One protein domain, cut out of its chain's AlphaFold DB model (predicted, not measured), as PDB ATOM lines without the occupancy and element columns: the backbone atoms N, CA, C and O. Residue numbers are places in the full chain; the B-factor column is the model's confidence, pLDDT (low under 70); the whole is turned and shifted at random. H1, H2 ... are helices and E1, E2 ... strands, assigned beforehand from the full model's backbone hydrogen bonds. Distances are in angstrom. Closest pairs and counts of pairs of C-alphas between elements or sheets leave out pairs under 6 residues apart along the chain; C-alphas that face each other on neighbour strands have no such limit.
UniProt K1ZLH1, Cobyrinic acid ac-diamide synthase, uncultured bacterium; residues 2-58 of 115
ATOM      1  N   GLN A   2     137.555 125.337 151.902       87.06
ATOM      2  CA  GLN A   2     138.385 125.258 150.693       87.06
ATOM      3  C   GLN A   2     137.474 125.307 149.458       87.06
ATOM      4  O   GLN A   2     136.469 124.595 149.434       87.06
ATOM      5  N   PRO A   3     137.761 126.161 148.464       93.38
ATOM      6  CA  PRO A   3     136.971 126.218 147.244       93.38
ATOM      7  C   PRO A   3     137.252 124.987 146.372       93.38
ATOM      8  O   PRO A   3     138.400 124.613 146.159       93.38
ATOM      9  N   ALA A   4     136.193 124.371 145.841       94.00
ATOM     10  CA  ALA A   4     136.297 123.158 145.022       94.00
ATOM     11  C   ALA A   4     136.915 123.397 143.631       94.00
ATOM     12  O   ALA A   4     137.325 122.449 142.965       94.00
ATOM     13  N   GLY A   5     136.945 124.651 143.173       95.44
ATOM     14  CA  GLY A   5     137.384 125.042 141.840       95.44
ATOM     15  C   GLY A   5     136.531 126.179 141.285       95.44
ATOM     16  O   GLY A   5     135.843 126.888 142.021       95.44
ATOM     17  N   TYR A   6     136.552 126.332 139.966       96.12
ATOM     18  CA  TYR A   6     135.790 127.347 139.249       96.12
ATOM     19  C   TYR A   6     135.111 126.774 138.001       96.12
ATOM     20  O   TYR A   6     135.489 125.728 137.467       96.12
ATOM     21  N   ILE A   7     134.089 127.483 137.523       95.19
ATOM     22  CA  ILE A   7     133.362 127.176 136.288       95.19
ATOM     23  C   ILE A   7     133.499 128.376 135.361       95.19
ATOM     24  O   ILE A   7     133.346 129.520 135.788       95.19
ATOM     25  N   VAL A   8     133.749 128.119 134.082       91.88
ATOM     26  CA  VAL A   8     133.754 129.162 133.055       91.88
ATOM     27  C   VAL A   8     132.484 129.032 132.228       91.88
ATOM     28  O   VAL A   8     132.249 128.005 131.598       91.88
ATOM     29  N   MET A   9     131.660 130.079 132.208       87.50
ATOM     30  CA  MET A   9     130.504 130.155 131.315       87.50
ATOM     31  C   MET A   9     130.898 130.861 130.022       87.50
ATOM     32  O   MET A   9     131.298 132.028 130.035       87.50
ATOM     33  N   GLN A  10     130.773 130.156 128.899       77.25
ATOM     34  CA  GLN A  10     130.995 130.724 127.577       77.25
ATOM     35  C   GLN A  10     129.954 131.804 127.284       77.25
ATOM     36  O   GLN A  10     128.750 131.562 127.362       77.25
ATOM     37  N   HIS A  11     130.418 132.986 126.882       69.19
ATOM     38  CA  HIS A  11     129.546 133.979 126.262       69.19
ATOM     39  C   HIS A  11     129.145 133.493 124.862       69.19
ATOM     40  O   HIS A  11     129.949 132.849 124.189       69.19
ATOM     41  N   GLY A  12     127.910 133.755 124.428       59.03
ATOM     42  CA  GLY A  12     127.392 133.260 123.152       59.03
ATOM     43  C   GLY A  12     128.282 133.673 121.977       59.03
ATOM     44  O   GLY A  12     128.383 134.853 121.658       59.03
ATOM     45  N   ILE A  13     128.928 132.701 121.331       57.62
ATOM     46  CA  ILE A  13     129.747 132.934 120.140       57.62
ATOM     47  C   ILE A  13     128.938 132.496 118.915       57.62
ATOM     48  O   ILE A  13     128.368 131.395 118.897       57.62
ATOM     49  N   LEU A  14     128.881 133.362 117.898       54.00
ATOM     50  CA  LEU A  14     128.277 133.049 116.599       54.00
ATOM     51  C   LEU A  14     129.074 131.972 115.844       54.00
ATOM     52  O   LEU A  14     128.518 131.294 114.989       54.00
ATOM     53  N   ASP A  15     130.349 131.788 116.193       49.91
ATOM     54  CA  ASP A  15     131.288 130.966 115.443       49.91
ATOM     55  C   ASP A  15     132.196 130.147 116.373       49.91
ATOM     56  O   ASP A  15     132.444 130.510 117.522       49.91
ATOM     57  N   THR A  16     132.675 129.012 115.878       54.00
ATOM     58  CA  THR A  16     133.340 127.913 116.613       54.00
ATOM     59  C   THR A  16     134.609 128.283 117.400       54.00
ATOM     60  O   THR A  16     135.164 127.434 118.101       54.00
ATOM     61  N   ARG A  17     135.088 129.533 117.330       57.84
ATOM     62  CA  ARG A  17     136.287 130.005 118.036       57.84
ATOM     63  C   ARG A  17     135.959 131.201 118.923       57.84
ATOM     64  O   ARG A  17     135.391 132.173 118.425       57.84
ATOM     65  N   PRO A  18     136.385 131.202 120.199       59.25
ATOM     66  CA  PRO A  18     136.263 132.389 121.024       59.25
ATOM     67  C   PRO A  18     136.969 133.566 120.362       59.25
ATOM     68  O   PRO A  18     138.104 133.435 119.889       59.25
ATOM     69  N   VAL A  19     136.311 134.727 120.352       66.88
ATOM     70  CA  VAL A  19     136.936 135.989 119.936       66.88
ATOM     71  C   VAL A  19     138.260 136.115 120.697       66.88
ATOM     72  O   VAL A  19     138.302 135.842 121.897       66.88
ATOM     73  N   LYS A  20     139.355 136.491 120.018       68.25
ATOM     74  CA  LYS A  20     140.726 136.484 120.581       68.25
ATOM     75  C   LYS A  20     140.813 137.110 121.983       68.25
ATOM     76  O   LYS A  20     141.589 136.641 122.808       68.25
ATOM     77  N   ALA A  21     140.007 138.137 122.256       70.62
ATOM     78  CA  ALA A  21     139.898 138.767 123.568       70.62
ATOM     79  C   ALA A  21     139.374 137.815 124.661       70.62
ATOM     80  O   ALA A  21     139.966 137.747 125.731       70.62
ATOM     81  N   TYR A  22     138.322 137.038 124.392       78.81
ATOM     82  CA  TYR A  22     137.772 136.078 125.352       78.81
ATOM     83  C   TYR A  22     138.766 134.952 125.648       78.81
ATOM     84  O   TYR A  22     139.008 134.639 126.809       78.81
ATOM     85  N   LYS A  23     139.438 134.423 124.615       81.06
ATOM     86  CA  LYS A  23     140.504 133.425 124.802       81.06
ATOM     87  C   LYS A  23     141.633 133.955 125.697       81.06
ATOM     88  O   LYS A  23     142.063 133.249 126.598       81.06
ATOM     89  N   ARG A  24     142.072 135.208 125.504       85.19
ATOM     90  CA  ARG A  24     143.094 135.841 126.364       85.19
ATOM     91  C   ARG A  24     142.675 135.898 127.831       85.19
ATOM     92  O   ARG A  24     143.522 135.723 128.696       85.19
ATOM     93  N   TRP A  25     141.399 136.158 128.111       87.62
ATOM     94  CA  TRP A  25     140.891 136.138 129.482       87.62
ATOM     95  C   TRP A  25     140.834 134.721 130.042       87.62
ATOM     96  O   TRP A  25     141.356 134.493 131.126       87.62
ATOM     97  N   MET A  26     140.295 133.763 129.282       89.06
ATOM     98  CA  MET A  26     140.249 132.350 129.675       89.06
ATOM     99  C   MET A  26     141.633 131.785 130.010       89.06
ATOM    100  O   MET A  26     141.784 131.116 131.026       89.06
ATOM    101  N   ASP A  27     142.642 132.086 129.188       90.06
ATOM    102  CA  ASP A  27     144.015 131.601 129.366       90.06
ATOM    103  C   ASP A  27     144.667 132.147 130.658       90.06
ATOM    104  O   ASP A  27     145.638 131.573 131.141       90.06
ATOM    105  N   ARG A  28     144.135 133.233 131.244       92.50
ATOM    106  CA  ARG A  28     144.628 133.820 132.504       92.50
ATOM    107  C   ARG A  28     143.946 133.263 133.753       92.50
ATOM    108  O   ARG A  28     144.534 133.358 134.827       92.50
ATOM    109  N   ILE A  29     142.735 132.706 133.632       94.56
ATOM    110  CA  ILE A  29     141.938 132.245 134.785       94.56
ATOM    111  C   ILE A  29     142.714 131.246 135.660       94.56
ATOM    112  O   ILE A  29     142.773 131.494 136.863       94.56
ATOM    113  N   PRO A  30     143.362 130.190 135.114       95.62
ATOM    114  CA  PRO A  30     144.108 129.226 135.927       95.62
ATOM    115  C   PRO A  30     145.155 129.868 136.847       95.62
ATOM    116  O   PRO A  30     145.246 129.524 138.023       95.62
ATOM    117  N   GLY A  31     145.929 130.824 136.321       95.69
ATOM    118  CA  GLY A  31     146.969 131.515 137.090       95.69
ATOM    119  C   GLY A  31     146.381 132.436 138.153       95.69
ATOM    120  O   GLY A  31     146.756 132.346 139.317       95.69
ATOM    121  N   VAL A  32     145.400 133.258 137.771       95.19
ATOM    122  CA  VAL A  32     144.756 134.205 138.696       95.19
ATOM    123  C   VAL A  32     144.024 133.479 139.822       95.19
ATOM    124  O   VAL A  32     144.074 133.932 140.958       95.19
ATOM    125  N   TYR A  33     143.359 132.354 139.546       95.69
ATOM    126  CA  TYR A  33     142.685 131.574 140.584       95.69
ATOM    127  C   TYR A  33     143.682 131.032 141.617       95.69
ATOM    128  O   TYR A  33     143.461 131.159 142.817       95.69
ATOM    129  N   ARG A  34     144.810 130.474 141.165       95.00
ATOM    130  CA  ARG A  34     145.855 129.957 142.061       95.00
ATOM    131  C   ARG A  34     146.438 131.051 142.946       95.00
ATOM    132  O   ARG A  34     146.484 130.880 144.158       95.00
ATOM    133  N   GLU A  35     146.795 132.185 142.357       94.75
ATOM    134  CA  GLU A  35     147.380 133.311 143.085       94.75
ATOM    135  C   GLU A  35     146.368 133.972 144.035       94.75
ATOM    136  O   GLU A  35     146.618 134.093 145.228       94.75
ATOM    137  N   ALA A  36     145.204 134.380 143.524       94.81
ATOM    138  CA  ALA A  36     144.277 135.237 144.261       94.81
ATOM    139  C   ALA A  36     143.281 134.478 145.154       94.81
ATOM    140  O   ALA A  36     142.696 135.086 146.049       94.81
ATOM    141  N   VAL A  37     143.040 133.186 144.899       95.00
ATOM    142  CA  VAL A  37     142.063 132.376 145.654       95.00
ATOM    143  C   VAL A  37     142.745 131.295 146.487       95.00
ATOM    144  O   VAL A  37     142.328 131.061 147.621       95.00
ATOM    145  N   MET A  38     143.775 130.640 145.944       93.44
ATOM    146  CA  MET A  38     144.459 129.528 146.620       93.44
ATOM    147  C   MET A  38     145.740 129.943 147.358       93.44
ATOM    148  O   MET A  38     146.277 129.121 148.095       93.44
ATOM    149  N   ASP A  39     146.221 131.181 147.173       93.06
ATOM    150  CA  ASP A  39     147.523 131.662 147.674       93.06
ATOM    151  C   ASP A  39     148.701 130.758 147.237       93.06
ATOM    152  O   ASP A  39     149.699 130.560 147.930       93.06
ATOM    153  N   GLU A  40     148.576 130.159 146.049       92.69
ATOM    154  CA  GLU A  40     149.590 129.298 145.454       92.69
ATOM    155  C   GLU A  40     150.562 130.122 144.606       92.69
ATOM    156  O   GLU A  40     150.180 130.775 143.632       92.69
ATOM    157  N   LYS A  41     151.859 130.008 144.902       82.38
ATOM    158  CA  LYS A  41     152.923 130.537 144.040       82.38
ATOM    159  C   LYS A  41     153.216 129.555 142.907       82.38
ATOM    160  O   LYS A  41     154.173 128.789 142.969       82.38
ATOM    161  N   ALA A  42     152.368 129.551 141.885       74.12
ATOM    162  CA  ALA A  42     152.603 128.772 140.675       74.12
ATOM    163  C   ALA A  42     153.440 129.587 139.673       74.12
ATOM    164  O   ALA A  42     152.974 130.608 139.174       74.12
ATOM    165  N   GLU A  43     154.654 129.132 139.338       76.56
ATOM    166  CA  GLU A  43     155.470 129.767 138.283       76.56
ATOM    167  C   GLU A  43     154.787 129.694 136.911       76.56
ATOM    168  O   GLU A  43     154.884 130.618 136.103       76.56
ATOM    169  N   THR A  44     154.070 128.599 136.643       85.94
ATOM    170  CA  THR A  44     153.279 128.419 135.423       85.94
ATOM    171  C   THR A  44     151.975 127.693 135.728       85.94
ATOM    172  O   THR A  44     151.952 126.674 136.418       85.94
ATOM    173  N   ALA A  45     150.868 128.219 135.203       90.38
ATOM    174  CA  ALA A  45     149.563 127.582 135.317       90.38
ATOM    175  C   ALA A  45     149.279 126.699 134.087       90.38
ATOM    176  O   ALA A  45     149.655 127.070 132.967       90.38
ATOM    177  N   PRO A  46     148.609 125.543 134.253       92.69
ATOM    178  CA  PRO A  46     148.224 124.705 133.125       92.69
ATOM    179  C   PRO A  46     147.204 125.424 132.224       92.69
ATOM    180  O   PRO A  46     146.466 126.297 132.687       92.69
ATOM    181  N   PRO A  47     147.093 125.036 130.940       91.56
ATOM    182  CA  PRO A  47     146.001 125.497 130.090       91.56
ATOM    183  C   PRO A  47     144.642 125.157 130.710       91.56
ATOM    184  O   PRO A  47     144.488 124.065 131.251       91.56
ATOM    185  N   LEU A  48     143.635 126.021 130.530       90.31
ATOM    186  CA  LEU A  48     142.281 125.848 131.085       90.31
ATOM    187  C   LEU A  48     141.707 124.431 130.888       90.31
ATOM    188  O   LEU A  48     141.127 123.858 131.801       90.31
ATOM    189  N   ALA A  49     141.889 123.852 129.697       88.25
ATOM    190  CA  ALA A  49     141.381 122.520 129.352       88.25
ATOM    191  C   ALA A  49     142.028 121.369 130.148       88.25
ATOM    192  O   ALA A  49     141.515 120.255 130.133       88.25
ATOM    193  N   LYS A  50     143.169 121.624 130.797       91.81
ATOM    194  CA  LYS A  50     143.928 120.672 131.615       91.81
ATOM    195  C   LYS A  50     144.048 121.120 133.074       91.81
ATOM    196  O   LYS A  50     144.779 120.488 133.829       91.81
ATOM    197  N   ASP A  51     143.395 122.213 133.466       94.69
ATOM    198  CA  ASP A  51     143.489 122.720 134.831       94.69
ATOM    199  C   ASP A  51     142.606 121.882 135.770       94.69
ATOM    200  O   ASP A  51     141.390 121.841 135.559       94.69
ATOM    201  N   PRO A  52     143.163 121.233 136.811       93.44
ATOM    202  CA  PRO A  52     142.369 120.454 137.761       93.44
ATOM    203  C   PRO A  52     141.356 121.299 138.546       93.44
ATOM    204  O   PRO A  52     140.348 120.760 138.990       93.44
ATOM    205  N   TYR A  53     141.574 122.613 138.685       95.25
ATOM    206  CA  TYR A  53     140.602 123.508 139.325       95.25
ATOM    207  C   TYR A  53     139.466 123.949 138.391       95.25
ATOM    208  O   TYR A  53     138.479 124.517 138.857       95.25
ATOM    209  N   CYS A  54     139.557 123.666 137.087       95.94
ATOM    210  CA  CYS A  54     138.483 123.934 136.138       95.94
ATOM    211  C   CYS A  54     137.447 122.800 136.170       95.94
ATOM    212  O   CYS A  54     137.610 121.727 135.570       95.94
ATOM    213  N   LEU A  55     136.335 123.053 136.859       96.25
ATOM    214  CA  LEU A  55     135.262 122.076 137.023       96.25
ATOM    215  C   LEU A  55     134.496 121.886 135.712       96.25
ATOM    216  O   LEU A  55     134.272 120.757 135.281       96.25
ATOM    217  N   SER A  56     134.161 122.967 135.008       93.94
ATOM    218  CA  SER A  56     133.543 122.863 133.683       93.94
ATOM    219  C   SER A  56     133.685 124.138 132.856       93.94
ATOM    220  O   SER A  56     133.812 125.244 133.385       93.94
ATOM    221  N   LEU A  57     133.611 123.959 131.537       90.44
ATOM    222  CA  LEU A  57     133.409 125.018 130.560       90.44
ATOM    223  C   LEU A  57     131.982 124.893 130.016       90.44
ATOM    224  O   LEU A  57     131.735 124.166 129.053       90.44
ATOM    225  N   LEU A  58     131.041 125.589 130.650       89.38
ATOM    226  CA  LEU A  58     129.631 125.523 130.278       89.38
ATOM    227  C   LEU A  58     129.358 126.369 129.039       89.38
ATOM    228  O   LEU A  58     129.823 127.504 128.910       89.38
TER     229      LEU A  58
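What this domain is: This is residues 2 to 58 of the 115 residues of the protein "Cobyrinic acid ac-diamide synthase" of uncultured bacterium (UniProt K1ZLH1). Look for a small, elongated and rather open unit: a ribbon of two short parallel strands, E1 and E2, with two short helices, H1 and H2, following one another end to end along one side of it, and loops joining the two at both ends. Residues 12 to 17 stick out at one end, and the long link from H2 to E2, residues 37 to 53, folds back from the other. The printed part has 57 residues, with two named helices and two named strands in the order E1, H1, H2, E2; the sheet's order is E1, E2, parallel. The class is mixed, helices and strands, with under half of the residues in named elements. The whole is only just compact, close to loose, with a radius of gyration of the C-alphas of 12.0 A, and spans 36 by 21 by 17 A.

Where its parts are: Start at C-alpha 2 and go on to C-alpha 6 at (135.790, 127.347, 139.249), where strand E1, residues 6 to 9, begins; it is 9.9 A long. Helix H1 covers residues 20 to 26 and is 10.0 A long from C-alpha 20 at (140.726, 136.484, 120.581). Helix H2 follows at residues 29 to 36, 10.2 A long. Strand E2, residues 54 to 58, is 10.7 A long and ends at C-alpha 58, (129.631, 125.523, 130.278).

How they stand to each other: Begin with the sheet: E1 and E2 are parallel neighbours, with 15 degrees between their directions. C-alphas 8 and 57 face each other at 4.8 A, and N 55 and O 6, at 2.9 A, and N 8 and O 56, at 3.0 A, are within hydrogen-bond range. E1, H1, H2 and E2 form a strand-helix-strand unit, two parallel neighbour strands with helices between them along the chain, and its crossover is right-handed. From E1 to H1 the closest C-alphas are those of Val 8 and Met 26, 8.0 A apart. From H2 to E2 the closest are those of Pro 30 and Cys 54, 7.7 A apart. H1 and H2 meet only through their link. E1 and H2 are only just apart, at 8.2 A, and H1 and E2 are apart. In H1 and H2 every O i to N i+4 pair is within hydrogen-bond range.

The domain as a whole: The two C-alphas farthest apart are those of Leu 14 and Lys 41, at 37.0 A. The printed part has no cut. The link from H1 to H2 is tight, the one from E1 to H1 is short with 10 residues, and the one from H2 to E2 is long with 17. The mean pLDDT of the printed part is 84.9; look at residues 11 to 20 for the values under 70, where the model's confidence is low.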